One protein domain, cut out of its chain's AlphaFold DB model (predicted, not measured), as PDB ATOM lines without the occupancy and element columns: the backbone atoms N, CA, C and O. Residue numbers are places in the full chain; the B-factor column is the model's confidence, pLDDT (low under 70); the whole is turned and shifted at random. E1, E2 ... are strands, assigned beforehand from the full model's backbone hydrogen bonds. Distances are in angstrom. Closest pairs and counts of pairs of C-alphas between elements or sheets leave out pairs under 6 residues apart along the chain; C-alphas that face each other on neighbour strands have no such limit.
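Overview. This is residues 2 to 206 of the 573 residues of an uncharacterized protein of Rhodospirillales bacterium 20-64-7 (UniProt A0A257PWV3). The chain is wound in stacked turns, a solenoid whose strands lie beside those of the next turn, with E1 near one end, the long bent strands E10 and E11 in the middle and E16 near the other end. One wall holds E2, E5, E8, the first part of E10 and of E11, E12 and E14; a second holds E3, E6, E9, later parts of E10 and E11, E13 and E15, with E16 at its end; E1, E4 and E7 make a third wall along one part of the stack. The printed part has 205 residues and sixteen named strands, E1 to E16 in chain order, with no named helix; the class is all strand, though under half of the residues, 95, are in named elements. The sheet E1, E4, E7 is parallel in that order, and the branched sheet of the other thirteen is parallel but for the antiparallel pair E15 and E16. The whole is compact, with a radius of gyration of the C-alphas of 16.3 A and spans of 50 by 35 by 33 A.

Along the chain. Find C-alpha 94 at (26.786, -34.229, -24.692), where E10, the longest strand by residues, begins; it runs over residues 94 to 112 and bends by 160 degrees at residue 106, and its first and last C-alphas are 7.4 A apart. E11, residues 115 to 130, bends by 155 degrees at residue 125 and measures 13.8 A. Before them come E1 at residues 8 to 11, from C-alpha 8 at (25.267, -50.382, -18.734), E2 at 20 to 23, E3 at 28 to 31, E4 at 33 to 36, E5 at 54 to 57, E6 at 60 to 63, E7 at 70 to 73, E8 at 77 to 82, which is 16.0 A long, and E9 at 85 to 87. After them look for E12 at 142 to 146, 12.5 A, E13 at 151 to 154, E14 at 179 to 184, 15.9 A, E15 at 189 to 193, 12.6 A, and E16 at 198 to 200, ending at C-alpha 200 (23.382, -13.421, -10.983).

Arrangement. Start at E10 in the branched, twisted sheet: E8 and E9 lie on one side of it and E11 on the other. N 97 is 2.8 A from O 79 of E8, N 86 of E9 is 2.8 A from O 103, and N 102 is 2.8 A from O 122 of E11, each within hydrogen-bond range. On the other side of E11 from E10 lie E12 beside residues 115 to 119, with N 118 and O 144 at 2.8 A, and E13 beside residues 118 to 125, with N 123 and O 151 at 2.8 A. E11 lies on one side of E12 and the edge strand E14 on the other side, N 184 of E14 being 2.8 A from O 145 of E12, within hydrogen-bond range. E11 lies on one side of E13 and E15 on the other side, with N 154 and O 191 at 2.8 A; E13 lies on one side of E15 and E16 on the other side, and E15 and E16 form a hairpin in which N 192 and O 199 are 2.8 A apart. Toward the other edges, E5 is beside E8 and E2 beside E5, with N 23 and O 56 at 2.8 A; E6 is beside E9 and E3 beside E6, with N 62 and O 29 at 2.8 A. E3 runs on into E4 at 97 degrees across Asn 32. In the smaller sheet N 35 of E4 is 2.8 A from O 9 of E1, and N 34 is 2.9 A from O 70 of E7. The two sheets form a sandwich, two sheets face to face, with the facing parts 8.8 A centre to centre and the strands at 44 degrees. E1 and E16 are apart.

Size, cuts and confidence. The two C-alphas farthest apart, of Pro 14 and Thr 206, are 50.3 A from each other. The printed part has no cut. The long links are E4 to E5, E11 to E12 and E13 to E14. Look for pLDDT under 70 at residues 14 to 16, 38 to 51, 73 to 77 and 173 to 177; the mean of the printed part is 88.5.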
ATOM      1  N   PRO A   2      16.212 -51.269 -20.074       72.38
ATOM      2  CA  PRO A   2      16.166 -51.929 -18.770       72.38
ATOM      3  C   PRO A   2      16.102 -50.873 -17.657       72.38
ATOM      4  O   PRO A   2      16.824 -49.883 -17.710       72.38
ATOM      5  N   ASN A   3      15.213 -51.071 -16.682       85.62
ATOM      6  CA  ASN A   3      15.103 -50.239 -15.482       85.62
ATOM      7  C   ASN A   3      15.894 -50.915 -14.352       85.62
ATOM      8  O   ASN A   3      15.312 -51.517 -13.450       85.62
ATOM      9  N   ASP A   4      17.220 -50.906 -14.479       90.44
ATOM     10  CA  ASP A   4      18.154 -51.612 -13.603       90.44
ATOM     11  C   ASP A   4      19.355 -50.699 -13.291       90.44
ATOM     12  O   ASP A   4      20.117 -50.365 -14.200       90.44
ATOM     13  N   PRO A   5      19.572 -50.306 -12.020       89.31
ATOM     14  CA  PRO A   5      20.657 -49.405 -11.620       89.31
ATOM     15  C   PRO A   5      22.064 -49.962 -11.848       89.31
ATOM     16  O   PRO A   5      23.025 -49.219 -11.681       89.31
ATOM     17  N   THR A   6      22.202 -51.241 -12.205       90.81
ATOM     18  CA  THR A   6      23.480 -51.879 -12.548       90.81
ATOM     19  C   THR A   6      23.699 -52.010 -14.058       90.81
ATOM     20  O   THR A   6      24.800 -52.350 -14.495       90.81
ATOM     21  N   ALA A   7      22.678 -51.725 -14.874       91.50
ATOM     22  CA  ALA A   7      22.751 -51.905 -16.316       91.50
ATOM     23  C   ALA A   7      23.591 -50.812 -16.988       91.50
ATOM     24  O   ALA A   7      23.302 -49.620 -16.875       91.50
ATOM     25  N   ASN A   8      24.588 -51.235 -17.763       90.88
ATOM     26  CA  ASN A   8      25.267 -50.382 -18.734       90.88
ATOM     27  C   ASN A   8      24.524 -50.506 -20.059       90.88
ATOM     28  O   ASN A   8      24.501 -51.583 -20.659       90.88
ATOM     29  N   VAL A   9      23.883 -49.429 -20.493       90.31
ATOM     30  CA  VAL A   9      23.036 -49.449 -21.680       90.31
ATOM     31  C   VAL A   9      23.735 -48.742 -22.825       90.31
ATOM     32  O   VAL A   9      24.139 -47.593 -22.692       90.31
ATOM     33  N   THR A  10      23.832 -49.420 -23.963       87.69
ATOM     34  CA  THR A  10      24.214 -48.807 -25.234       87.69
ATOM     35  C   THR A  10      23.001 -48.805 -26.147       87.69
ATOM     36  O   THR A  10      22.445 -49.864 -26.440       87.69
ATOM     37  N   ILE A  11      22.572 -47.620 -26.575       83.50
ATOM     38  CA  ILE A  11      21.539 -47.483 -27.594       83.50
ATOM     39  C   ILE A  11      22.214 -47.553 -28.955       83.50
ATOM     40  O   ILE A  11      23.060 -46.719 -29.280       83.50
ATOM     41  N   ASP A  12      21.807 -48.539 -29.741       77.56
ATOM     42  CA  ASP A  12      22.337 -48.801 -31.067       77.56
ATOM     43  C   ASP A  12      21.217 -48.719 -32.109       77.56
ATOM     44  O   ASP A  12      20.148 -49.309 -31.927       77.56
ATOM     45  N   ASN A  13      21.466 -47.984 -33.193       71.12
ATOM     46  CA  ASN A  13      20.627 -47.981 -34.383       71.12
ATOM     47  C   ASN A  13      21.435 -48.607 -35.533       71.12
ATOM     48  O   ASN A  13      22.426 -48.019 -35.967       71.12
ATOM     49  N   PRO A  14      21.009 -49.760 -36.082       68.06
ATOM     50  CA  PRO A  14      21.745 -50.449 -37.142       68.06
ATOM     51  C   PRO A  14      21.752 -49.691 -38.483       68.06
ATOM     52  O   PRO A  14      22.396 -50.137 -39.431       68.06
ATOM     53  N   THR A  15      21.018 -48.580 -38.597       67.19
ATOM     54  CA  THR A  15      20.961 -47.736 -39.800       67.19
ATOM     55  C   THR A  15      21.865 -46.509 -39.675       67.19
ATOM     56  O   THR A  15      22.075 -45.997 -38.581       67.19
ATOM     57  N   LEU A  16      22.359 -46.004 -40.812       68.19
ATOM     58  CA  LEU A  16      23.137 -44.755 -40.912       68.19
ATOM     59  C   LEU A  16      22.271 -43.482 -40.792       68.19
ATOM     60  O   LEU A  16      22.723 -42.401 -41.146       68.19
ATOM     61  N   ALA A  17      20.999 -43.611 -40.407       73.94
ATOM     62  CA  ALA A  17      20.081 -42.483 -40.342       73.94
ATOM     63  C   ALA A  17      20.074 -41.864 -38.931       73.94
ATOM     64  O   ALA A  17      20.080 -42.623 -37.950       73.94
ATOM     65  N   PRO A  18      19.951 -40.525 -38.823       75.12
ATOM     66  CA  PRO A  18      19.752 -39.856 -37.546       75.12
ATOM     67  C   PRO A  18      18.523 -40.434 -36.841       75.12
ATOM     68  O   PRO A  18      17.493 -40.695 -37.471       75.12
ATOM     69  N   TYR A  19      18.609 -40.623 -35.528       78.88
ATOM     70  CA  TYR A  19      17.505 -41.135 -34.724       78.88
ATOM     71  C   TYR A  19      17.400 -40.396 -33.393       78.88
ATOM     72  O   TYR A  19      18.390 -39.917 -32.847       78.88
ATOM     73  N   MET A  20      16.180 -40.329 -32.865       85.75
ATOM     74  CA  MET A  20      15.884 -39.720 -31.574       85.75
ATOM     75  C   MET A  20      15.370 -40.787 -30.615       85.75
ATOM     76  O   MET A  20      14.516 -41.600 -30.974       85.75
ATOM     77  N   VAL A  21      15.896 -40.783 -29.395       88.00
ATOM     78  CA  VAL A  21      15.423 -41.631 -28.299       88.00
ATOM     79  C   VAL A  21      14.782 -40.719 -27.275       88.00
ATOM     80  O   VAL A  21      15.448 -39.813 -26.790       88.00
ATOM     81  N   SER A  22      13.521 -40.963 -26.931       92.19
ATOM     82  CA  SER A  22      12.794 -40.115 -25.985       92.19
ATOM     83  C   SER A  22      12.504 -40.848 -24.676       92.19
ATOM     84  O   SER A  22      12.071 -42.001 -24.691       92.19
ATOM     85  N   ILE A  23      12.700 -40.154 -23.554       94.12
ATOM     86  CA  ILE A  23      12.130 -40.483 -22.243       94.12
ATOM     87  C   ILE A  23      10.946 -39.541 -22.046       94.12
ATOM     88  O   ILE A  23      11.127 -38.346 -21.795       94.12
ATOM     89  N   GLY A  24       9.735 -40.060 -22.219       95.69
ATOM     90  CA  GLY A  24       8.506 -39.272 -22.219       95.69
ATOM     91  C   GLY A  24       8.170 -38.658 -20.857       95.69
ATOM     92  O   GLY A  24       8.644 -39.097 -19.810       95.69
ATOM     93  N   THR A  25       7.304 -37.643 -20.845       96.44
ATOM     94  CA  THR A  25       6.800 -37.048 -19.600       96.44
ATOM     95  C   THR A  25       6.145 -38.111 -18.713       96.44
ATOM     96  O   THR A  25       5.280 -38.862 -19.159       96.44
ATOM     97  N   GLY A  26       6.547 -38.163 -17.442       94.44
ATOM     98  CA  GLY A  26       6.081 -39.172 -16.484       94.44
ATOM     99  C   GLY A  26       6.782 -40.532 -16.594       94.44
ATOM    100  O   GLY A  26       6.582 -41.375 -15.720       94.44
ATOM    101  N   GLU A  27       7.628 -40.750 -17.605       96.50
ATOM    102  CA  GLU A  27       8.489 -41.929 -17.665       96.50
ATOM    103  C   GLU A  27       9.688 -41.790 -16.722       96.50
ATOM    104  O   GLU A  27      10.208 -40.696 -16.482       96.50
ATOM    105  N   PHE A  28      10.136 -42.928 -16.195       95.75
ATOM    106  CA  PHE A  28      11.257 -43.017 -15.266       95.75
ATOM    107  C   PHE A  28      12.162 -44.181 -15.660       95.75
ATOM    108  O   PHE A  28      11.732 -45.338 -15.643       95.75
ATOM    109  N   TRP A  29      13.404 -43.890 -16.039       94.31
ATOM    110  CA  TRP A  29      14.398 -44.894 -16.428       94.31
ATOM    111  C   TRP A  29      15.543 -44.912 -15.421       94.31
ATOM    112  O   TRP A  29      16.052 -43.854 -15.068       94.31
ATOM    113  N   THR A  30      15.982 -46.100 -14.993       94.88
ATOM    114  CA  THR A  30      17.146 -46.267 -14.108       94.88
ATOM    115  C   THR A  30      18.228 -47.101 -14.774       94.88
ATOM    116  O   THR A  30      17.938 -48.208 -15.221       94.88
ATOM    117  N   VAL A  31      19.461 -46.593 -14.805       93.88
ATOM    118  CA  VAL A  31      20.636 -47.261 -15.398       93.88
ATOM    119  C   VAL A  31      21.914 -46.962 -14.599       93.88
ATOM    120  O   VAL A  31      21.931 -46.066 -13.757       93.88
ATOM    121  N   ASN A  32      23.001 -47.697 -14.852       91.88
ATOM    122  CA  ASN A  32      24.344 -47.374 -14.342       91.88
ATOM    123  C   ASN A  32      25.088 -46.405 -15.274       91.88
ATOM    124  O   ASN A  32      25.722 -45.452 -14.825       91.88
ATOM    125  N   SER A  33      24.998 -46.652 -16.581       91.44
ATOM    126  CA  SER A  33      25.528 -45.785 -17.634       91.44
ATOM    127  C   SER A  33      24.633 -45.858 -18.864       91.44
ATOM    128  O   SER A  33      24.024 -46.896 -19.136       91.44
ATOM    129  N   LEU A  34      24.603 -44.782 -19.638       90.75
ATOM    130  CA  LEU A  34      23.919 -44.724 -20.919       90.75
ATOM    131  C   LEU A  34      24.876 -44.192 -21.981       90.75
ATOM    132  O   LEU A  34      25.418 -43.098 -21.848       90.75
ATOM    133  N   THR A  35      25.086 -44.969 -23.038       87.62
ATOM    134  CA  THR A  35      25.868 -44.549 -24.197       87.62
ATOM    135  C   THR A  35      25.069 -44.661 -25.485       87.62
ATOM    136  O   THR A  35      24.221 -45.540 -25.625       87.62
ATOM    137  N   MET A  36      25.345 -43.787 -26.449       81.12
ATOM    138  CA  MET A  36      24.865 -43.941 -27.827       81.12
ATOM    139  C   MET A  36      25.999 -44.476 -28.702       81.12
ATOM    140  O   MET A  36      27.154 -44.070 -28.537       81.12
ATOM    141  N   ASN A  37      25.696 -45.451 -29.564       70.62
ATOM    142  CA  ASN A  37      26.711 -46.126 -30.369       70.62
ATOM    143  C   ASN A  37      27.409 -45.152 -31.342       70.62
ATOM    144  O   ASN A  37      26.781 -44.267 -31.914       70.62
ATOM    145  N   ASN A  38      28.717 -45.332 -31.534       64.25
ATOM    146  CA  ASN A  38      29.604 -44.423 -32.264       64.25
ATOM    147  C   ASN A  38      29.717 -44.709 -33.772       64.25
ATOM    148  O   ASN A  38      30.438 -43.994 -34.466       64.25
ATOM    149  N   VAL A  39      29.070 -45.766 -34.271       58.53
ATOM    150  CA  VAL A  39      29.379 -46.330 -35.594       58.53
ATOM    151  C   VAL A  39      28.868 -45.454 -36.750       58.53
ATOM    152  O   VAL A  39      29.420 -45.551 -37.842       58.53
ATOM    153  N   ASN A  40      27.890 -44.559 -36.527       53.47
ATOM    154  CA  ASN A  40      27.101 -43.994 -37.632       53.47
ATOM    155  C   ASN A  40      26.921 -42.458 -37.726       53.47
ATOM    156  O   ASN A  40      26.297 -42.059 -38.699       53.47
ATOM    157  N   ASP A  41      27.421 -41.576 -36.839       52.50
ATOM    158  CA  ASP A  41      27.013 -40.146 -36.942       52.50
ATOM    159  C   ASP A  41      27.931 -39.100 -36.260       52.50
ATOM    160  O   ASP A  41      27.567 -38.415 -35.306       52.50
ATOM    161  N   LEU A  42      29.162 -38.936 -36.759       56.84
ATOM    162  CA  LEU A  42      30.043 -37.836 -36.319       56.84
ATOM    163  C   LEU A  42      29.707 -36.487 -36.982       56.84
ATOM    164  O   LEU A  42      30.116 -35.443 -36.480       56.84
ATOM    165  N   ALA A  43      28.991 -36.483 -38.110       55.09
ATOM    166  CA  ALA A  43      28.729 -35.271 -38.879       55.09
ATOM    167  C   ALA A  43      27.494 -34.518 -38.346       55.09
ATOM    168  O   ALA A  43      26.383 -35.034 -38.378       55.09
ATOM    169  N   GLY A  44      27.687 -33.271 -37.897       56.81
ATOM    170  CA  GLY A  44      26.590 -32.357 -37.539       56.81
ATOM    171  C   GLY A  44      26.076 -32.470 -36.103       56.81
ATOM    172  O   GLY A  44      24.987 -32.000 -35.808       56.81
ATOM    173  N   SER A  45      26.832 -33.069 -35.188       59.75
ATOM    174  CA  SER A  45      26.430 -33.215 -33.785       59.75
ATOM    175  C   SER A  45      26.583 -31.920 -32.959       59.75
ATOM    176  O   SER A  45      25.860 -31.722 -31.989       59.75
ATOM    177  N   ASN A  46      27.407 -30.967 -33.410       58.56
ATOM    178  CA  ASN A  46      27.563 -29.630 -32.817       58.56
ATOM    179  C   ASN A  46      27.258 -28.464 -33.779       58.56
ATOM    180  O   ASN A  46      27.664 -27.332 -33.518       58.56
ATOM    181  N   ARG A  47      26.599 -28.712 -34.917       62.69
ATOM    182  CA  ARG A  47      26.307 -27.668 -35.908       62.69
ATOM    183  C   ARG A  47      24.876 -27.785 -36.397       62.69
ATOM    184  O   ARG A  47      24.465 -28.848 -36.838       62.69
ATOM    185  N   VAL A  48      24.144 -26.674 -36.375       60.09
ATOM    186  CA  VAL A  48      22.791 -26.597 -36.941       60.09
ATOM    187  C   VAL A  48      22.845 -26.749 -38.476       60.09
ATOM    188  O   VAL A  48      23.662 -26.071 -39.109       60.09
ATOM    189  N   PRO A  49      21.965 -27.566 -39.093       65.56
ATOM    190  CA  PRO A  49      20.991 -28.458 -38.455       65.56
ATOM    191  C   PRO A  49      21.665 -29.678 -37.815       65.56
ATOM    192  O   PRO A  49      22.518 -30.301 -38.439       65.56
ATOM    193  N   TYR A  50      21.254 -30.031 -36.592       67.44
ATOM    194  CA  TYR A  50      21.821 -31.177 -35.886       67.44
ATOM    195  C   TYR A  50      21.377 -32.481 -36.545       67.44
ATOM    196  O   TYR A  50      20.203 -32.848 -36.476       67.44
ATOM    197  N   THR A  51      22.305 -33.159 -37.213       68.94
ATOM    198  CA  THR A  51      22.028 -34.381 -37.984       68.94
ATOM    199  C   THR A  51      22.495 -35.653 -37.296       68.94
ATOM    200  O   THR A  51      22.383 -36.707 -37.893       68.94
ATOM    201  N   ALA A  52      22.996 -35.585 -36.064       74.75
ATOM    202  CA  ALA A  52      23.406 -36.773 -35.326       74.75
ATOM    203  C   ALA A  52      22.264 -37.374 -34.497       74.75
ATOM    204  O   ALA A  52      21.196 -36.778 -34.325       74.75
ATOM    205  N   ALA A  53      22.514 -38.554 -33.935       77.75
ATOM    206  CA  ALA A  53      21.608 -39.165 -32.979       77.75
ATOM    207  C   ALA A  53      21.405 -38.274 -31.735       77.75
ATOM    208  O   ALA A  53      22.350 -37.656 -31.237       77.75
ATOM    209  N   ALA A  54      20.171 -38.228 -31.230       85.44
ATOM    210  CA  ALA A  54      19.780 -37.368 -30.116       85.44
ATOM    211  C   ALA A  54      19.071 -38.149 -29.003       85.44
ATOM    212  O   ALA A  54      18.328 -39.105 -29.257       85.44
ATOM    213  N   LEU A  55      19.269 -37.699 -27.766       89.94
ATOM    214  CA  LEU A  55      18.505 -38.130 -26.600       89.94
ATOM    215  C   LEU A  55      17.592 -36.978 -26.174       89.94
ATOM    216  O   LEU A  55      18.058 -35.863 -25.979       89.94
ATOM    217  N   ASP A  56      16.303 -37.248 -26.034       93.12
ATOM    218  CA  ASP A  56      15.284 -36.290 -25.615       93.12
ATOM    219  C   ASP A  56      14.700 -36.717 -24.260       93.12
ATOM    220  O   ASP A  56      14.103 -37.786 -24.132       93.12
ATOM    221  N   ILE A  57      14.900 -35.911 -23.217       95.50
ATOM    222  CA  ILE A  57      14.453 -36.209 -21.854       95.50
ATOM    223  C   ILE A  57      13.365 -35.218 -21.437       95.50
ATOM    224  O   ILE A  57      13.638 -34.080 -21.057       95.50
ATOM    225  N   ASN A  58      12.129 -35.709 -21.412       96.81
ATOM    226  CA  ASN A  58      10.954 -35.022 -20.864       96.81
ATOM    227  C   ASN A  58      10.504 -35.619 -19.516       96.81
ATOM    228  O   ASN A  58       9.734 -35.005 -18.777       96.81
ATOM    229  N   GLY A  59      10.936 -36.848 -19.219       96.69
ATOM    230  CA  GLY A  59      10.699 -37.567 -17.966       96.69
ATOM    231  C   GLY A  59      11.895 -37.511 -17.016       96.69
ATOM    232  O   GLY A  59      12.539 -36.475 -16.857       96.69
ATOM    233  N   THR A  60      12.195 -38.633 -16.357       97.50
ATOM    234  CA  THR A  60      13.348 -38.762 -15.453       97.50
ATOM    235  C   THR A  60      14.307 -39.859 -15.902       97.50
ATOM    236  O   THR A  60      13.915 -41.018 -16.047       97.50
ATOM    237  N   LEU A  61      15.584 -39.504 -16.037       96.19
ATOM    238  CA  LEU A  61      16.691 -40.451 -16.126       96.19
ATOM    239  C   LEU A  61      17.423 -40.498 -14.785       96.19
ATOM    240  O   LEU A  61      17.946 -39.496 -14.313       96.19
ATOM    241  N   ASN A  62      17.468 -41.664 -14.162       96.56
ATOM    242  CA  ASN A  62      18.106 -41.874 -12.877       96.56
ATOM    243  C   ASN A  62      19.341 -42.756 -13.030       96.56
ATOM    244  O   ASN A  62      19.269 -43.882 -13.525       96.56
ATOM    245  N   PHE A  63      20.464 -42.269 -12.530       94.25
ATOM    246  CA  PHE A  63      21.652 -43.073 -12.347       94.25
ATOM    247  C   PHE A  63      21.654 -43.670 -10.942       94.25
ATOM    248  O   PHE A  63      21.406 -42.980  -9.947       94.25
ATOM    249  N   GLY A  64      21.892 -44.980 -10.853       86.94
ATOM    250  CA  GLY A  64      21.922 -45.689  -9.573       86.94
ATOM    251  C   GLY A  64      22.865 -45.013  -8.572       86.94
ATOM    252  O   GLY A  64      23.927 -44.514  -8.946       86.94
ATOM    253  N   ALA A  65      22.503 -44.985  -7.288       79.31
ATOM    254  CA  ALA A  65      23.383 -44.433  -6.259       79.31
ATOM    255  C   ALA A  65      24.731 -45.183  -6.247       79.31
ATOM    256  O   ALA A  65      24.754 -46.413  -6.221       79.31
ATOM    257  N   GLY A  66      25.847 -44.447  -6.281       75.94
ATOM    258  CA  GLY A  66      27.195 -45.023  -6.382       75.94
ATOM    259  C   GLY A  66      27.636 -45.403  -7.802       75.94
ATOM    260  O   GLY A  66      28.784 -45.810  -7.977       75.94
ATOM    261  N   SER A  67      26.774 -45.248  -8.813       86.75
ATOM    262  CA  SER A  67      27.193 -45.307 -10.218       86.75
ATOM    263  C   SER A  67      28.047 -44.092 -10.584       86.75
ATOM    264  O   SER A  67      27.920 -43.020  -9.988       86.75
ATOM    265  N   ALA A  68      28.868 -44.237 -11.626       83.06
ATOM    266  CA  ALA A  68      29.600 -43.119 -12.222       83.06
ATOM    267  C   ALA A  68      28.690 -42.143 -12.995       83.06
ATOM    268  O   ALA A  68      29.181 -41.132 -13.483       83.06
ATOM    269  N   GLY A  69      27.391 -42.446 -13.138       86.94
ATOM    270  CA  GLY A  69      26.396 -41.556 -13.736       86.94
ATOM    271  C   GLY A  69      26.730 -41.088 -15.150       86.94
ATOM    272  O   GLY A  69      26.591 -39.906 -15.451       86.94
ATOM    273  N   THR A  70      27.249 -41.981 -15.994       91.00
ATOM    274  CA  THR A  70      27.828 -41.594 -17.285       91.00
ATOM    275  C   THR A  70      26.784 -41.548 -18.398       91.00
ATOM    276  O   THR A  70      26.175 -42.572 -18.720       91.00
ATOM    277  N   LEU A  71      26.663 -40.383 -19.036       89.12
ATOM    278  CA  LEU A  71      26.095 -40.185 -20.370       89.12
ATOM    279  C   LEU A  71      27.246 -40.025 -21.368       89.12
ATOM    280  O   LEU A  71      27.943 -39.016 -21.347       89.12
ATOM    281  N   GLY A  72      27.477 -41.033 -22.211       81.81
ATOM    282  CA  GLY A  72      28.601 -41.067 -23.157       81.81
ATOM    283  C   GLY A  72      28.208 -41.444 -24.590       81.81
ATOM    284  O   GLY A  72      27.040 -41.665 -24.895       81.81
ATOM    285  N   GLY A  73      29.187 -41.559 -25.489       69.12
ATOM    286  CA  GLY A  73      28.959 -41.894 -26.903       69.12
ATOM    287  C   GLY A  73      29.824 -41.053 -27.838       69.12
ATOM    288  O   GLY A  73      30.771 -40.416 -27.374       69.12
ATOM    289  N   SER A  74      29.540 -41.063 -29.147       56.75
ATOM    290  CA  SER A  74      30.221 -40.166 -30.095       56.75
ATOM    291  C   SER A  74      30.075 -38.721 -29.608       56.75
ATOM    292  O   SER A  74      28.953 -38.252 -29.467       56.75
ATOM    293  N   LEU A  75      31.214 -38.084 -29.325       44.44
ATOM    294  CA  LEU A  75      31.529 -36.919 -28.466       44.44
ATOM    295  C   LEU A  75      30.671 -35.627 -28.537       44.44
ATOM    296  O   LEU A  75      31.118 -34.576 -28.084       44.44
ATOM    297  N   GLN A  76      29.470 -35.650 -29.104       55.59
ATOM    298  CA  GLN A  76      28.623 -34.480 -29.338       55.59
ATOM    299  C   GLN A  76      27.125 -34.838 -29.407       55.59
ATOM    300  O   GLN A  76      26.348 -34.083 -29.980       55.59
ATOM    301  N   THR A  77      26.689 -35.986 -28.872       65.75
ATOM    302  CA  THR A  77      25.259 -36.329 -28.857       65.75
ATOM    303  C   THR A  77      24.451 -35.152 -28.317       65.75
ATOM    304  O   THR A  77      24.738 -34.645 -27.232       65.75
ATOM    305  N   LEU A  78      23.461 -34.710 -29.081       82.44
ATOM    306  CA  LEU A  78      22.561 -33.659 -28.647       82.44
ATOM    307  C   LEU A  78      21.611 -34.239 -27.598       82.44
ATOM    308  O   LEU A  78      20.870 -35.189 -27.868       82.44
ATOM    309  N   LEU A  79      21.670 -33.687 -26.390       91.50
ATOM    310  CA  LEU A  79      20.766 -34.001 -25.297       91.50
ATOM    311  C   LEU A  79      19.742 -32.876 -25.184       91.50
ATOM    312  O   LEU A  79      20.018 -31.832 -24.598       91.50
ATOM    313  N   PHE A  80      18.551 -33.104 -25.722       93.12
ATOM    314  CA  PHE A  80      17.416 -32.228 -25.483       93.12
ATOM    315  C   PHE A  80      16.789 -32.555 -24.137       93.12
ATOM    316  O   PHE A  80      16.570 -33.718 -23.794       93.12
ATOM    317  N   MET A  81      16.467 -31.522 -23.373       96.94
ATOM    318  CA  MET A  81      15.696 -31.666 -22.149       96.94
ATOM    319  C   MET A  81      14.563 -30.652 -22.149       96.94
ATOM    320  O   MET A  81      14.812 -29.454 -22.239       96.94
ATOM    321  N   ASN A  82      13.321 -31.104 -22.008       96.75
ATOM    322  CA  ASN A  82      12.174 -30.210 -21.880       96.75
ATOM    323  C   ASN A  82      11.350 -30.594 -20.649       96.75
ATOM    324  O   ASN A  82      10.626 -31.586 -20.628       96.75
ATOM    325  N   ASN A  83      11.514 -29.813 -19.579       97.31
ATOM    326  CA  ASN A  83      11.049 -30.150 -18.224       97.31
ATOM    327  C   ASN A  83      11.603 -31.483 -17.666       97.31
ATOM    328  O   ASN A  83      11.062 -32.036 -16.708       97.31
ATOM    329  N   GLY A  84      12.667 -32.014 -18.276       97.62
ATOM    330  CA  GLY A  84      13.279 -33.282 -17.897       97.62
ATOM    331  C   GLY A  84      14.112 -33.202 -16.620       97.62
ATOM    332  O   GLY A  84      14.618 -32.145 -16.238       97.62
ATOM    333  N   THR A  85      14.301 -34.352 -15.975       98.38
ATOM    334  CA  THR A  85      15.170 -34.500 -14.802       98.38
ATOM    335  C   THR A  85      16.235 -35.568 -15.032       98.38
ATOM    336  O   THR A  85      15.922 -36.666 -15.492       98.38
ATOM    337  N   ILE A  86      17.480 -35.283 -14.646       97.69
ATOM    338  CA  ILE A  86      18.517 -36.302 -14.459       97.69
ATOM    339  C   ILE A  86      18.888 -36.368 -12.978       97.69
ATOM    340  O   ILE A  86      19.273 -35.366 -12.376       97.69
ATOM    341  N   LEU A  87      18.772 -37.561 -12.395       97.31
ATOM    342  CA  LEU A  87      19.119 -37.846 -11.008       97.31
ATOM    343  C   LEU A  87      20.462 -38.589 -10.930       97.31
ATOM    344  O   LEU A  87      20.689 -39.555 -11.653       97.31
ATOM    345  N   ASN A  88      21.330 -38.138 -10.026       96.38
ATOM    346  CA  ASN A  88      22.716 -38.567  -9.830       96.38
ATOM    347  C   ASN A  88      23.575 -38.548 -11.113       96.38
ATOM    348  O   ASN A  88      24.306 -39.512 -11.362       96.38
ATOM    349  N   PRO A  89      23.540 -37.482 -11.937       95.50
ATOM    350  CA  PRO A  89      24.445 -37.414 -13.074       95.50
ATOM    351  C   PRO A  89      25.898 -37.369 -12.584       95.50
ATOM    352  O   PRO A  89      26.200 -36.731 -11.578       95.50
ATOM    353  N   GLY A  90      26.772 -38.079 -13.288       94.44
ATOM    354  CA  GLY A  90      28.217 -37.973 -13.138       94.44
ATOM    355  C   GLY A  90      28.781 -37.212 -14.324       94.44
ATOM    356  O   GLY A  90      28.629 -36.001 -14.411       94.44
ATOM    357  N   THR A  91      29.380 -37.915 -15.281       93.50
ATOM    358  CA  THR A  91      29.863 -37.294 -16.524       93.50
ATOM    359  C   THR A  91      28.780 -37.260 -17.598       93.50
ATOM    360  O   THR A  91      28.253 -38.307 -17.971       93.50
ATOM    361  N   ILE A  92      28.506 -36.080 -18.151       92.56
ATOM    362  CA  ILE A  92      27.671 -35.882 -19.334       92.56
ATOM    363  C   ILE A  92      28.551 -35.406 -20.484       92.56
ATOM    364  O   ILE A  92      29.026 -34.273 -20.507       92.56
ATOM    365  N   ASN A  93      28.739 -36.290 -21.458       87.88
ATOM    366  CA  ASN A  93      29.485 -36.024 -22.678       87.88
ATOM    367  C   ASN A  93      28.538 -35.769 -23.851       87.88
ATOM    368  O   ASN A  93      28.395 -36.593 -24.756       87.88
ATOM    369  N   ALA A  94      27.830 -34.645 -23.765       86.19
ATOM    370  CA  ALA A  94      26.786 -34.229 -24.692       86.19
ATOM    371  C   ALA A  94      26.738 -32.700 -24.787       86.19
ATOM    372  O   ALA A  94      27.110 -32.010 -23.837       86.19
ATOM    373  N   PHE A  95      26.229 -32.183 -25.907       88.81
ATOM    374  CA  PHE A  95      25.705 -30.819 -25.940       88.81
ATOM    375  C   PHE A  95      24.299 -30.853 -25.335       88.81
ATOM    376  O   PHE A  95      23.397 -31.481 -25.890       88.81
ATOM    377  N   VAL A  96      24.131 -30.252 -24.160       93.38
ATOM    378  CA  VAL A  96      22.874 -30.265 -23.410       93.38
ATOM    379  C   VAL A  96      22.090 -29.009 -23.744       93.38
ATOM    380  O   VAL A  96      22.515 -27.915 -23.394       93.38
ATOM    381  N   GLN A  97      20.922 -29.159 -24.362       94.69
ATOM    382  CA  GLN A  97      20.002 -28.058 -24.618       94.69
ATOM    383  C   GLN A  97      18.727 -28.240 -23.791       94.69
ATOM    384  O   GLN A  97      17.900 -29.115 -24.057       94.69
ATOM    385  N   GLY A  98      18.571 -27.404 -22.769       96.25
ATOM    386  CA  GLY A  98      17.426 -27.408 -21.872       96.25
ATOM    387  C   GLY A  98      16.386 -26.347 -22.222       96.25
ATOM    388  O   GLY A  98      16.726 -25.207 -22.530       96.25
ATOM    389  N   THR A  99      15.111 -26.712 -22.114       95.81
ATOM    390  CA  THR A  99      13.955 -25.814 -22.208       95.81
ATOM    391  C   THR A  99      12.939 -26.110 -21.099       95.81
ATOM    392  O   THR A  99      12.890 -27.212 -20.544       95.81
ATOM    393  N   GLY A 100      12.116 -25.126 -20.733       95.50
ATOM    394  CA  GLY A 100      11.169 -25.284 -19.622       95.50
ATOM    395  C   GLY A 100      11.884 -25.331 -18.267       95.50
ATOM    396  O   GLY A 100      12.713 -24.474 -18.003       95.50
ATOM    397  N   ASN A 101      11.557 -26.284 -17.388       97.12
ATOM    398  CA  ASN A 101      12.191 -26.436 -16.069       97.12
ATOM    399  C   ASN A 101      13.018 -27.725 -15.997       97.12
ATOM    400  O   ASN A 101      12.520 -28.771 -15.578       97.12
ATOM    401  N   VAL A 102      14.275 -27.651 -16.415       98.31
ATOM    402  CA  VAL A 102      15.207 -28.781 -16.411       98.31
ATOM    403  C   VAL A 102      15.931 -28.874 -15.074       98.31
ATOM    404  O   VAL A 102      16.348 -27.865 -14.501       98.31
ATOM    405  N   LEU A 103      16.121 -30.101 -14.590       98.56
ATOM    406  CA  LEU A 103      16.802 -30.367 -13.329       98.56
ATOM    407  C   LEU A 103      17.874 -31.451 -13.461       98.56
ATOM    408  O   LEU A 103      17.573 -32.605 -13.748       98.56
ATOM    409  N   LEU A 104      19.111 -31.102 -13.128       98.38
ATOM    410  CA  LEU A 104      20.210 -32.028 -12.878       98.38
ATOM    411  C   LEU A 104      20.459 -32.037 -11.368       98.38
ATOM    412  O   LEU A 104      20.790 -31.003 -10.794       98.38
ATOM    413  N   THR A 105      20.241 -33.161 -10.686       97.94
ATOM    414  CA  THR A 105      20.358 -33.202  -9.218       97.94
ATOM    415  C   THR A 105      20.847 -34.539  -8.698       97.94
ATOM    416  O   THR A 105      20.825 -35.530  -9.415       97.94
ATOM    417  N   GLY A 106      21.264 -34.594  -7.437       95.31
ATOM    418  CA  GLY A 106      21.597 -35.835  -6.744       95.31
ATOM    419  C   GLY A 106      22.985 -35.826  -6.122       95.31
ATOM    420  O   GLY A 106      23.686 -34.822  -6.100       95.31
ATOM    421  N   THR A 107      23.372 -36.978  -5.588       94.44
ATOM    422  CA  THR A 107      24.558 -37.116  -4.725       94.44
ATOM    423  C   THR A 107      25.877 -37.287  -5.480       94.44
ATOM    424  O   THR A 107      26.943 -37.239  -4.862       94.44
ATOM    425  N   ASN A 108      25.814 -37.473  -6.798       94.56
ATOM    426  CA  ASN A 108      26.990 -37.498  -7.659       94.56
ATOM    427  C   ASN A 108      27.472 -36.068  -7.942       94.56
ATOM    428  O   ASN A 108      26.685 -35.123  -7.905       94.56
ATOM    429  N   GLY A 109      28.773 -35.914  -8.187       92.75
ATOM    430  CA  GLY A 109      29.313 -34.685  -8.766       92.75
ATOM    431  C   GLY A 109      29.061 -34.679 -10.271       92.75
ATOM    432  O   GLY A 109      29.279 -35.705 -10.908       92.75
ATOM    433  N   LEU A 110      28.610 -33.551 -10.818       95.44
ATOM    434  CA  LEU A 110      28.360 -33.392 -12.251       95.44
ATOM    435  C   LEU A 110      29.634 -32.949 -12.966       95.44
ATOM    436  O   LEU A 110      30.343 -32.110 -12.432       95.44
ATOM    437  N   TYR A 111      29.876 -33.471 -14.165       94.38
ATOM    438  CA  TYR A 111      30.852 -32.944 -15.113       94.38
ATOM    439  C   TYR A 111      30.246 -32.900 -16.519       94.38
ATOM    440  O   TYR A 111      29.949 -33.956 -17.085       94.38
ATOM    441  N   ILE A 112      30.063 -31.712 -17.085       91.81
ATOM    442  CA  ILE A 112      29.694 -31.480 -18.481       91.81
ATOM    443  C   ILE A 112      30.981 -31.303 -19.286       91.81
ATOM    444  O   ILE A 112      31.679 -30.305 -19.163       91.81
ATOM    445  N   THR A 113      31.305 -32.257 -20.156       86.44
ATOM    446  CA  THR A 113      32.562 -32.200 -20.934       86.44
ATOM    447  C   THR A 113      32.474 -31.296 -22.167       86.44
ATOM    448  O   THR A 113      33.403 -31.260 -22.971       86.44
ATOM    449  N   ASN A 114      31.319 -30.676 -22.406       85.25
ATOM    450  CA  ASN A 114      31.033 -29.903 -23.607       85.25
ATOM    451  C   ASN A 114      30.236 -28.645 -23.222       85.25
ATOM    452  O   ASN A 114      30.706 -27.852 -22.409       85.25
ATOM    453  N   TRP A 115      29.031 -28.468 -23.758       91.12
ATOM    454  CA  TRP A 115      28.251 -27.243 -23.615       91.12
ATOM    455  C   TRP A 115      26.885 -27.542 -23.004       91.12
ATOM    456  O   TRP A 115      26.177 -28.447 -23.447       91.12
ATOM    457  N   LEU A 116      26.520 -26.789 -21.967       95.69
ATOM    458  CA  LEU A 116      25.174 -26.730 -21.415       95.69
ATOM    459  C   LEU A 116      24.528 -25.392 -21.770       95.69
ATOM    460  O   LEU A 116      25.028 -24.330 -21.414       95.69
ATOM    461  N   GLN A 117      23.388 -25.457 -22.444       96.69
ATOM    462  CA  GLN A 117      22.621 -24.309 -22.897       96.69
ATOM    463  C   GLN A 117      21.200 -24.365 -22.326       96.69
ATOM    464  O   GLN A 117      20.475 -25.343 -22.515       96.69
ATOM    465  N   ALA A 118      20.762 -23.291 -21.676       97.69
ATOM    466  CA  ALA A 118      19.353 -23.030 -21.411       97.69
ATOM    467  C   ALA A 118      18.775 -22.223 -22.583       97.69
ATOM    468  O   ALA A 118      19.005 -21.023 -22.660       97.69
ATOM    469  N   ALA A 119      18.029 -22.865 -23.487       94.25
ATOM    470  CA  ALA A 119      17.504 -22.277 -24.729       94.25
ATOM    471  C   ALA A 119      16.080 -21.690 -24.586       94.25
ATOM    472  O   ALA A 119      15.303 -21.658 -25.544       94.25
ATOM    473  N   GLY A 120      15.718 -21.259 -23.376       89.38
ATOM    474  CA  GLY A 120      14.392 -20.758 -23.011       89.38
ATOM    475  C   GLY A 120      13.794 -21.534 -21.838       89.38
ATOM    476  O   GLY A 120      13.366 -22.681 -21.983       89.38
ATOM    477  N   GLY A 121      13.740 -20.898 -20.668       95.19
ATOM    478  CA  GLY A 121      13.416 -21.538 -19.393       95.19
ATOM    479  C   GLY A 121      14.649 -21.712 -18.503       95.19
ATOM    480  O   GLY A 121      15.701 -21.137 -18.760       95.19
ATOM    481  N   VAL A 122      14.517 -22.506 -17.446       97.94
ATOM    482  CA  VAL A 122      15.511 -22.667 -16.385       97.94
ATOM    483  C   VAL A 122      16.129 -24.063 -16.432       97.94
ATOM    484  O   VAL A 122      15.421 -25.065 -16.329       97.94
ATOM    485  N   VAL A 123      17.457 -24.132 -16.502       98.62
ATOM    486  CA  VAL A 123      18.246 -25.345 -16.260       98.62
ATOM    487  C   VAL A 123      18.905 -25.216 -14.894       98.62
ATOM    488  O   VAL A 123      19.697 -24.310 -14.679       98.62
ATOM    489  N   THR A 124      18.573 -26.098 -13.949       98.69
ATOM    490  CA  THR A 124      19.153 -26.084 -12.594       98.69
ATOM    491  C   THR A 124      20.104 -27.254 -12.378       98.69
ATOM    492  O   THR A 124      19.719 -28.405 -12.591       98.69
ATOM    493  N   ILE A 125      21.306 -26.959 -11.885       98.56
ATOM    494  CA  ILE A 125      22.338 -27.912 -11.478       98.56
ATOM    495  C   ILE A 125      22.453 -27.903  -9.951       98.56
ATOM    496  O   ILE A 125      23.198 -27.123  -9.374       98.56
ATOM    497  N   ASP A 126      21.727 -28.802  -9.293       97.94
ATOM    498  CA  ASP A 126      21.701 -28.958  -7.834       97.94
ATOM    499  C   ASP A 126      22.225 -30.350  -7.462       97.94
ATOM    500  O   ASP A 126      21.483 -31.244  -7.035       97.94
ATOM    501  N   THR A 127      23.504 -30.574  -7.749       96.69
ATOM    502  CA  THR A 127      24.253 -31.808  -7.476       96.69
ATOM    503  C   THR A 127      25.162 -31.638  -6.259       96.69
ATOM    504  O   THR A 127      25.281 -30.552  -5.703       96.69
ATOM    505  N   LYS A 128      25.819 -32.713  -5.807       95.81
ATOM    506  CA  LYS A 128      26.743 -32.638  -4.659       95.81
ATOM    507  C   LYS A 128      27.939 -31.714  -4.916       95.81
ATOM    508  O   LYS A 128      28.458 -31.107  -3.983       95.81
ATOM    509  N   SER A 129      28.398 -31.660  -6.161       96.38
ATOM    510  CA  SER A 129      29.467 -30.783  -6.631       96.38
ATOM    511  C   SER A 129      29.351 -30.582  -8.143       96.38
ATOM    512  O   SER A 129      28.754 -31.410  -8.839       96.38
ATOM    513  N   ILE A 130      29.973 -29.516  -8.639       96.62
ATOM    514  CA  ILE A 130      30.230 -29.262 -10.060       96.62
ATOM    515  C   ILE A 130      31.731 -29.491 -10.255       96.62
ATOM    516  O   ILE A 130      32.540 -28.872  -9.566       96.62
ATOM    517  N   ALA A 131      32.103 -30.461 -11.085       94.06
ATOM    518  CA  ALA A 131      33.484 -30.913 -11.243       94.06
ATOM    519  C   ALA A 131      34.355 -29.880 -11.964       94.06
ATOM    520  O   ALA A 131      35.565 -29.887 -11.786       94.06
ATOM    521  N   GLU A 132      33.731 -28.985 -12.721       92.81
ATOM    522  CA  GLU A 132      34.309 -27.842 -13.418       92.81
ATOM    523  C   GLU A 132      34.745 -26.717 -12.463       92.81
ATOM    524  O   GLU A 132      35.280 -25.701 -12.904       92.81
ATOM    525  N   MET A 133      34.511 -26.868 -11.152       94.38
ATOM    526  CA  MET A 133      34.818 -25.857 -10.143       94.38
ATOM    527  C   MET A 133      35.825 -26.340  -9.100       94.38
ATOM    528  O   MET A 133      35.702 -27.426  -8.530       94.38
ATOM    529  N   THR A 134      36.803 -25.486  -8.789       93.94
ATOM    530  CA  THR A 134      37.702 -25.646  -7.637       93.94
ATOM    531  C   THR A 134      37.639 -24.383  -6.792       93.94
ATOM    532  O   THR A 134      38.099 -23.321  -7.205       93.94
ATOM    533  N   GLY A 135      37.064 -24.482  -5.590       95.69
ATOM    534  CA  GLY A 135      36.787 -23.299  -4.773       95.69
ATOM    535  C   GLY A 135      35.827 -22.353  -5.499       95.69
ATOM    536  O   GLY A 135      34.737 -22.771  -5.877       95.69
ATOM    537  N   ASN A 136      36.262 -21.110  -5.712       97.50
ATOM    538  CA  ASN A 136      35.490 -20.067  -6.398       97.50
ATOM    539  C   ASN A 136      35.919 -19.873  -7.864       97.50
ATOM    540  O   ASN A 136      35.573 -18.864  -8.479       97.50
ATOM    541  N   THR A 137      36.704 -20.803  -8.412       97.38
ATOM    542  CA  THR A 137      37.179 -20.747  -9.795       97.38
ATOM    543  C   THR A 137      36.426 -21.761 -10.641       97.38
ATOM    544  O   THR A 137      36.482 -22.961 -10.354       97.38
ATOM    545  N   LEU A 138      35.755 -21.283 -11.689       96.75
ATOM    546  CA  LEU A 138      35.273 -22.123 -12.781       96.75
ATOM    547  C   LEU A 138      36.436 -22.337 -13.752       96.75
ATOM    548  O   LEU A 138      36.955 -21.363 -14.294       96.75
ATOM    549  N   PHE A 139      36.872 -23.585 -13.921       93.75
ATOM    550  CA  PHE A 139      38.090 -23.920 -14.664       93.75
ATOM    551  C   PHE A 139      37.859 -24.758 -15.937       93.75
ATOM    552  O   PHE A 139      38.821 -25.050 -16.654       93.75
ATOM    553  N   ASP A 140      36.617 -25.178 -16.200       91.19
ATOM    554  CA  ASP A 140      36.214 -25.919 -17.403       91.19
ATOM    555  C   ASP A 140      34.724 -25.680 -17.734       91.19
ATOM    556  O   ASP A 140      33.966 -25.158 -16.913       91.19
ATOM    557  N   GLY A 141      34.295 -26.103 -18.923       90.12
ATOM    558  CA  GLY A 141      32.893 -26.128 -19.346       90.12
ATOM    559  C   GLY A 141      32.377 -24.839 -19.996       90.12
ATOM    560  O   GLY A 141      32.888 -23.739 -19.780       90.12
ATOM    561  N   ILE A 142      31.322 -24.996 -20.802       94.56
ATOM    562  CA  ILE A 142      30.610 -23.895 -21.466       94.56
ATOM    563  C   ILE A 142      29.177 -23.847 -20.936       94.56
ATOM    564  O   ILE A 142      28.412 -24.803 -21.110       94.56
ATOM    565  N   PHE A 143      28.799 -22.725 -20.324       97.50
ATOM    566  CA  PHE A 143      27.454 -22.489 -19.805       97.50
ATOM    567  C   PHE A 143      26.821 -21.312 -20.536       97.50
ATOM    568  O   PHE A 143      27.286 -20.179 -20.433       97.50
ATOM    569  N   GLU A 144      25.731 -21.572 -21.253       97.75
ATOM    570  CA  GLU A 144      24.989 -20.543 -21.970       97.75
ATOM    571  C   GLU A 144      23.563 -20.407 -21.457       97.75
ATOM    572  O   GLU A 144      22.801 -21.370 -21.380       97.75
ATOM    573  N   ALA A 145      23.171 -19.167 -21.211       98.00
ATOM    574  CA  ALA A 145      21.786 -18.776 -21.069       98.00
ATOM    575  C   ALA A 145      21.360 -18.033 -22.342       98.00
ATOM    576  O   ALA A 145      21.873 -16.949 -22.624       98.00
ATOM    577  N   GLN A 146      20.430 -18.609 -23.112       95.50
ATOM    578  CA  GLN A 146      19.967 -18.083 -24.397       95.50
ATOM    579  C   GLN A 146      18.439 -18.026 -24.486       95.50
ATOM    580  O   GLN A 146      17.712 -18.892 -24.001       95.50
ATOM    581  N   GLY A 147      17.936 -17.019 -25.200       88.50
ATOM    582  CA  GLY A 147      16.522 -16.925 -25.543       88.50
ATOM    583  C   GLY A 147      15.670 -16.356 -24.409       88.50
ATOM    584  O   GLY A 147      16.161 -15.933 -23.361       88.50
ATOM    585  N   LEU A 148      14.359 -16.275 -24.645       86.69
ATOM    586  CA  LEU A 148      13.444 -15.612 -23.720       86.69
ATOM    587  C   LEU A 148      13.359 -16.380 -22.392       86.69
ATOM    588  O   LEU A 148      12.849 -17.499 -22.349       86.69
ATOM    589  N   GLY A 149      13.843 -15.758 -21.314       87.00
ATOM    590  CA  GLY A 149      13.860 -16.354 -19.977       87.00
ATOM    591  C   GLY A 149      14.830 -17.528 -19.829       87.00
ATOM    592  O   GLY A 149      14.595 -18.373 -18.972       87.00
ATOM    593  N   GLY A 150      15.858 -17.627 -20.682       97.19
ATOM    594  CA  GLY A 150      16.934 -18.609 -20.528       97.19
ATOM    595  C   GLY A 150      17.742 -18.344 -19.256       97.19
ATOM    596  O   GLY A 150      18.309 -17.264 -19.113       97.19
ATOM    597  N   VAL A 151      17.793 -19.315 -18.344       98.38
ATOM    598  CA  VAL A 151      18.523 -19.233 -17.073       98.38
ATOM    599  C   VAL A 151      19.278 -20.531 -16.812       98.38
ATOM    600  O   VAL A 151      18.691 -21.612 -16.875       98.38
ATOM    601  N   VAL A 152      20.558 -20.431 -16.460       98.75
ATOM    602  CA  VAL A 152      21.343 -21.542 -15.903       98.75
ATOM    603  C   VAL A 152      21.570 -21.273 -14.421       98.75
ATOM    604  O   VAL A 152      22.209 -20.296 -14.065       98.75
ATOM    605  N   ASN A 153      21.061 -22.142 -13.555       98.69
ATOM    606  CA  ASN A 153      21.231 -22.059 -12.109       98.69
ATOM    607  C   ASN A 153      22.268 -23.080 -11.639       98.69
ATOM    608  O   ASN A 153      22.098 -24.280 -11.860       98.69
ATOM    609  N   LEU A 154      23.307 -22.610 -10.955       98.44
ATOM    610  CA  LEU A 154      24.395 -23.416 -10.417       98.44
ATOM    611  C   LEU A 154      24.275 -23.520  -8.892       98.44
ATOM    612  O   LEU A 154      24.179 -22.515  -8.184       98.44
ATOM    613  N   GLY A 155      24.302 -24.747  -8.378       98.38
ATOM    614  CA  GLY A 155      24.057 -25.039  -6.971       98.38
ATOM    615  C   GLY A 155      22.572 -25.138  -6.631       98.38
ATOM    616  O   GLY A 155      21.703 -25.137  -7.502       98.38
ATOM    617  N   GLY A 156      22.273 -25.254  -5.338       97.94
ATOM    618  CA  GLY A 156      20.895 -25.281  -4.869       97.94
ATOM    619  C   GLY A 156      20.694 -25.888  -3.478       97.94
ATOM    620  O   GLY A 156      21.617 -26.432  -2.860       97.94
ATOM    621  N   PRO A 157      19.465 -25.786  -2.943       97.69
ATOM    622  CA  PRO A 157      19.138 -26.242  -1.599       97.69
ATOM    623  C   PRO A 157      18.995 -27.765  -1.470       97.69
ATOM    624  O   PRO A 157      19.009 -28.267  -0.348       97.69
ATOM    625  N   ARG A 158      18.823 -28.534  -2.559       96.38
ATOM    626  CA  ARG A 158      18.592 -29.987  -2.445       96.38
ATOM    627  C   ARG A 158      19.855 -30.721  -2.027       96.38
ATOM    628  O   ARG A 158      19.764 -31.652  -1.230       96.38
ATOM    629  N   GLN A 159      21.009 -30.316  -2.553       96.31
ATOM    630  CA  GLN A 159      22.313 -30.860  -2.169       96.31
ATOM    631  C   GLN A 159      23.125 -29.897  -1.298       96.31
ATOM    632  O   GLN A 159      24.225 -30.242  -0.872       96.31
ATOM    633  N   ASN A 160      22.558 -28.728  -0.969       96.38
ATOM    634  CA  ASN A 160      23.219 -27.646  -0.232       96.38
ATOM    635  C   ASN A 160      24.531 -27.199  -0.897       96.38
ATOM    636  O   ASN A 160      25.487 -26.837  -0.208       96.38
ATOM    637  N   LEU A 161      24.583 -27.246  -2.229       97.62
ATOM    638  CA  LEU A 161      25.739 -26.790  -2.986       97.62
ATOM    639  C   LEU A 161      25.666 -25.271  -3.120       97.62
ATOM    640  O   LEU A 161      24.786 -24.747  -3.804       97.62
ATOM    641  N   ILE A 162      26.581 -24.579  -2.445       98.06
ATOM    642  CA  ILE A 162      26.790 -23.138  -2.595       98.06
ATOM    643  C   ILE A 162      27.782 -22.914  -3.733       98.06
ATOM    644  O   ILE A 162      28.826 -23.566  -3.771       98.06
ATOM    645  N   VAL A 163      27.452 -21.983  -4.623       98.06
ATOM    646  CA  VAL A 163      28.285 -21.578  -5.758       98.06
ATOM    647  C   VAL A 163      28.555 -20.078  -5.652       98.06
ATOM    648  O   VAL A 163      27.680 -19.311  -5.258       98.06
ATOM    649  N   ASN A 164      29.798 -19.691  -5.930       97.12
ATOM    650  CA  ASN A 164      30.270 -18.309  -5.969       97.12
ATOM    651  C   ASN A 164      31.501 -18.275  -6.883       97.12
ATOM    652  O   ASN A 164      32.609 -18.586  -6.442       97.12
ATOM    653  N   ILE A 165      31.299 -17.994  -8.163       98.38
ATOM    654  CA  ILE A 165      32.350 -17.930  -9.171       98.38
ATOM    655  C   ILE A 165      32.939 -16.520  -9.132       98.38
ATOM    656  O   ILE A 165      32.391 -15.571  -9.680       98.38
ATOM    657  N   ALA A 166      34.095 -16.394  -8.486       98.44
ATOM    658  CA  ALA A 166      34.869 -15.154  -8.465       98.44
ATOM    659  C   ALA A 166      35.807 -15.042  -9.677       98.44
ATOM    660  O   ALA A 166      36.101 -13.933 -10.135       98.44
ATOM    661  N   THR A 167      36.248 -16.190 -10.201       98.50
ATOM    662  CA  THR A 167      37.210 -16.287 -11.301       98.50
ATOM    663  C   THR A 167      36.740 -17.308 -12.330       98.50
ATOM    664  O   THR A 167      36.338 -18.417 -11.974       98.50
ATOM    665  N   ILE A 168      36.856 -16.964 -13.610       97.75
ATOM    666  CA  ILE A 168      36.770 -17.915 -14.722       97.75
ATOM    667  C   ILE A 168      38.158 -18.101 -15.337       97.75
ATOM    668  O   ILE A 168      38.810 -17.124 -15.680       97.75
ATOM    669  N   GLU A 169      38.629 -19.333 -15.480       95.44
ATOM    670  CA  GLU A 169      39.930 -19.652 -16.081       95.44
ATOM    671  C   GLU A 169      39.767 -20.870 -16.996       95.44
ATOM    672  O   GLU A 169      38.997 -21.772 -16.703       95.44
ATOM    673  N   GLY A 170      40.437 -20.913 -18.140       89.31
ATOM    674  CA  GLY A 170      40.457 -22.110 -18.977       89.31
ATOM    675  C   GLY A 170      41.422 -23.168 -18.436       89.31
ATOM    676  O   GLY A 170      42.374 -22.843 -17.723       89.31
ATOM    677  N   PRO A 171      41.266 -24.444 -18.821       85.19
ATOM    678  CA  PRO A 171      42.165 -25.497 -18.372       85.19
ATOM    679  C   PRO A 171      43.608 -25.239 -18.852       85.19
ATOM    680  O   PRO A 171      43.816 -24.787 -19.978       85.19
ATOM    681  N   PRO A 172      44.649 -25.576 -18.067       71.50
ATOM    682  CA  PRO A 172      46.036 -25.187 -18.354       71.50
ATOM    683  C   PRO A 172      46.685 -25.933 -19.534       71.50
ATOM    684  O   PRO A 172      47.743 -25.528 -20.010       71.50
ATOM    685  N   THR A 173      46.084 -27.022 -20.030       63.19
ATOM    686  CA  THR A 173      46.655 -27.843 -21.116       63.19
ATOM    687  C   THR A 173      45.857 -27.726 -22.420       63.19
ATOM    688  O   THR A 173      44.649 -27.501 -22.424       63.19
ATOM    689  N   ILE A 174      46.572 -27.777 -23.545       45.69
ATOM    690  CA  ILE A 174      46.073 -27.879 -24.931       45.69
ATOM    691  C   ILE A 174      46.054 -29.390 -25.262       45.69
ATOM    692  O   ILE A 174      46.981 -30.078 -24.823       45.69
ATOM    693  N   PRO A 175      45.051 -29.947 -25.981       48.50
ATOM    694  CA  PRO A 175      44.239 -29.280 -27.003       48.50
ATOM    695  C   PRO A 175      42.796 -28.925 -26.645       48.50
ATOM    696  O   PRO A 175      42.180 -28.197 -27.415       48.50
ATOM    697  N   ASN A 176      42.249 -29.388 -25.521       54.59
ATOM    698  CA  ASN A 176      40.798 -29.393 -25.340       54.59
ATOM    699  C   ASN A 176      40.384 -28.617 -24.090       54.59
ATOM    700  O   ASN A 176      40.768 -28.987 -22.985       54.59
ATOM    701  N   GLY A 177      39.594 -27.566 -24.293       61.56
ATOM    702  CA  GLY A 177      38.847 -26.885 -23.242       61.56
ATOM    703  C   GLY A 177      39.047 -25.374 -23.270       61.56
ATOM    704  O   GLY A 177      40.176 -24.875 -23.178       61.56
ATOM    705  N   TRP A 178      37.937 -24.664 -23.420       77.12
ATOM    706  CA  TRP A 178      37.759 -23.264 -23.054       77.12
ATOM    707  C   TRP A 178      36.686 -23.238 -21.975       77.12
ATOM    708  O   TRP A 178      35.730 -24.008 -22.054       77.12
ATOM    709  N   THR A 179      36.869 -22.368 -20.990       93.75
ATOM    710  CA  THR A 179      35.843 -22.117 -19.983       93.75
ATOM    711  C   THR A 179      35.100 -20.873 -20.397       93.75
ATOM    712  O   THR A 179      35.716 -19.821 -20.583       93.75
ATOM    713  N   GLU A 180      33.791 -20.990 -20.568       96.19
ATOM    714  CA  GLU A 180      33.015 -19.931 -21.193       96.19
ATOM    715  C   GLU A 180      31.648 -19.757 -20.535       96.19
ATOM    716  O   GLU A 180      30.908 -20.718 -20.311       96.19
ATOM    717  N   LEU A 181      31.317 -18.504 -20.231       97.88
ATOM    718  CA  LEU A 181      29.994 -18.091 -19.778       97.88
ATOM    719  C   LEU A 181      29.361 -17.218 -20.855       97.88
ATOM    720  O   LEU A 181      29.893 -16.162 -21.191       97.88
ATOM    721  N   ILE A 182      28.207 -17.639 -21.366       97.88
ATOM    722  CA  ILE A 182      27.520 -16.960 -22.462       97.88
ATOM    723  C   ILE A 182      26.165 -16.456 -21.973       97.88
ATOM    724  O   ILE A 182      25.253 -17.226 -21.669       97.88
ATOM    725  N   LEU A 183      26.009 -15.138 -21.936       97.75
ATOM    726  CA  LEU A 183      24.758 -14.475 -21.601       97.75
ATOM    727  C   LEU A 183      24.144 -13.898 -22.882       97.75
ATOM    728  O   LEU A 183      24.424 -12.770 -23.290       97.75
ATOM    729  N   ASN A 184      23.299 -14.698 -23.528       96.56
ATOM    730  CA  ASN A 184      22.828 -14.479 -24.890       96.56
ATOM    731  C   ASN A 184      21.369 -13.992 -24.946       96.56
ATOM    732  O   ASN A 184      20.436 -14.741 -25.256       96.56
ATOM    733  N   GLY A 185      21.176 -12.711 -24.634       94.44
ATOM    734  CA  GLY A 185      19.875 -12.046 -24.669       94.44
ATOM    735  C   GLY A 185      19.644 -11.091 -23.499       94.44
ATOM    736  O   GLY A 185      20.277 -11.167 -22.448       94.44
ATOM    737  N   THR A 186      18.683 -10.183 -23.665       92.94
ATOM    738  CA  THR A 186      18.456  -9.070 -22.727       92.94
ATOM    739  C   THR A 186      17.976  -9.484 -21.334       92.94
ATOM    740  O   THR A 186      18.132  -8.708 -20.396       92.94
ATOM    741  N   LEU A 187      17.403 -10.683 -21.188       92.25
ATOM    742  CA  LEU A 187      16.819 -11.197 -19.940       92.25
ATOM    743  C   LEU A 187      17.402 -12.550 -19.507       92.25
ATOM    744  O   LEU A 187      16.779 -13.256 -18.720       92.25
ATOM    745  N   THR A 188      18.540 -12.959 -20.065       96.50
ATOM    746  CA  THR A 188      19.159 -14.240 -19.704       96.50
ATOM    747  C   THR A 188      19.816 -14.180 -18.321       96.50
ATOM    748  O   THR A 188      19.967 -13.104 -17.749       96.50
ATOM    749  N   GLU A 189      20.178 -15.300 -17.711       97.44
ATOM    750  CA  GLU A 189      20.895 -15.266 -16.429       97.44
ATOM    751  C   GLU A 189      21.734 -16.524 -16.242       97.44
ATOM    752  O   GLU A 189      21.311 -17.627 -16.590       97.44
ATOM    753  N   ILE A 190      22.918 -16.360 -15.665       98.38
ATOM    754  CA  ILE A 190      23.659 -17.456 -15.049       98.38
ATOM    755  C   ILE A 190      23.657 -17.146 -13.555       98.38
ATOM    756  O   ILE A 190      24.297 -16.191 -13.117       98.38
ATOM    757  N   GLY A 191      22.834 -17.885 -12.817       98.12
ATOM    758  CA  GLY A 191      22.548 -17.675 -11.407       98.12
ATOM    759  C   GLY A 191      23.315 -18.645 -10.516       98.12
ATOM    760  O   GLY A 191      23.516 -19.811 -10.854       98.12
ATOM    761  N   GLU A 192      23.695 -18.182  -9.335       98.31
ATOM    762  CA  GLU A 192      24.483 -18.921  -8.356       98.31
ATOM    763  C   GLU A 192      23.728 -19.029  -7.039       98.31
ATOM    764  O   GLU A 192      23.225 -18.037  -6.503       98.31
ATOM    765  N   TRP A 193      23.640 -20.236  -6.489       98.50
ATOM    766  CA  TRP A 193      23.026 -20.430  -5.184       98.50
ATOM    767  C   TRP A 193      23.956 -19.957  -4.064       98.50
ATOM    768  O   TRP A 193      24.949 -20.610  -3.745       98.50
ATOM    769  N   ASN A 194      23.583 -18.873  -3.383       97.50
ATOM    770  CA  ASN A 194      24.379 -18.291  -2.295       97.50
ATOM    771  C   ASN A 194      24.074 -18.879  -0.898       97.50
ATOM    772  O   ASN A 194      24.504 -18.335   0.120       97.50
ATOM    773  N   GLY A 195      23.275 -19.950  -0.827       97.50
ATOM    774  CA  GLY A 195      22.773 -20.533   0.424       97.50
ATOM    775  C   GLY A 195      21.357 -20.089   0.810       97.50
ATOM    776  O   GLY A 195      20.710 -20.766   1.608       97.50
ATOM    777  N   THR A 196      20.851 -18.994   0.234       97.44
ATOM    778  CA  THR A 196      19.506 -18.452   0.523       97.44
ATOM    779  C   THR A 196      18.652 -18.210  -0.720       97.44
ATOM    780  O   THR A 196      17.428 -18.305  -0.643       97.44
ATOM    781  N   GLY A 197      19.281 -17.919  -1.857       98.00
ATOM    782  CA  GLY A 197      18.635 -17.640  -3.133       98.00
ATOM    783  C   GLY A 197      19.636 -17.736  -4.283       98.00
ATOM    784  O   GLY A 197      20.845 -17.806  -4.045       98.00
ATOM    785  N   TYR A 198      19.125 -17.726  -5.515       98.44
ATOM    786  CA  TYR A 198      19.958 -17.521  -6.699       98.44
ATOM    787  C   TYR A 198      20.250 -16.031  -6.877       98.44
ATOM    788  O   TYR A 198      19.356 -15.199  -6.702       98.44
ATOM    789  N   VAL A 199      21.498 -15.713  -7.194       98.00
ATOM    790  CA  VAL A 199      21.964 -14.372  -7.562       98.00
ATOM    791  C   VAL A 199      22.726 -14.457  -8.876       98.00
ATOM    792  O   VAL A 199      23.418 -15.444  -9.102       98.00
ATOM    793  N   GLY A 200      22.626 -13.443  -9.731       97.44
ATOM    794  CA  GLY A 200      23.382 -13.421 -10.983       97.44
ATOM    795  C   GLY A 200      24.894 -13.451 -10.747       97.44
ATOM    796  O   GLY A 200      25.390 -12.917  -9.744       97.44
ATOM    797  N   ILE A 201      25.622 -14.032 -11.699       97.75
ATOM    798  CA  ILE A 201      27.090 -14.076 -11.753       97.75
ATOM    799  C   ILE A 201      27.735 -12.687 -11.603       97.75
ATOM    800  O   ILE A 201      28.848 -12.543 -11.103       97.75
ATOM    801  N   GLU A 202      27.012 -11.631 -11.973       97.12
ATOM    802  CA  GLU A 202      27.418 -10.237 -11.807       97.12
ATOM    803  C   GLU A 202      27.657  -9.847 -10.332       97.12
ATOM    804  O   GLU A 202      28.318  -8.849 -10.046       97.12
ATOM    805  N   SER A 203      27.125 -10.606  -9.371       97.19
ATOM    806  CA  SER A 203      27.285 -10.335  -7.938       97.19
ATOM    807  C   SER A 203      28.595 -10.858  -7.336       97.19
ATOM    808  O   SER A 203      28.956 -10.452  -6.225       97.19
ATOM    809  N   THR A 204      29.314 -11.717  -8.056       97.75
ATOM    810  CA  THR A 204      30.445 -12.505  -7.541       97.75
ATOM    811  C   THR A 204      31.671 -12.461  -8.443       97.75
ATOM    812  O   THR A 204      32.779 -12.389  -7.915       97.75
ATOM    813  N   LEU A 205      31.496 -12.445  -9.768       98.56
ATOM    814  CA  LEU A 205      32.603 -12.473 -10.719       98.56
ATOM    815  C   LEU A 205      33.447 -11.197 -10.640       98.56
ATOM    816  O   LEU A 205      32.950 -10.083 -10.809       98.56
ATOM    817  N   THR A 206      34.750 -11.377 -10.436       98.50
ATOM    818  CA  THR A 206      35.738 -10.290 -10.369       98.50
ATOM    819  C   THR A 206      36.882 -10.455 -11.364       98.50
ATOM    820  O   THR A 206      37.598  -9.492 -11.643       98.50
TER     821      THR A 206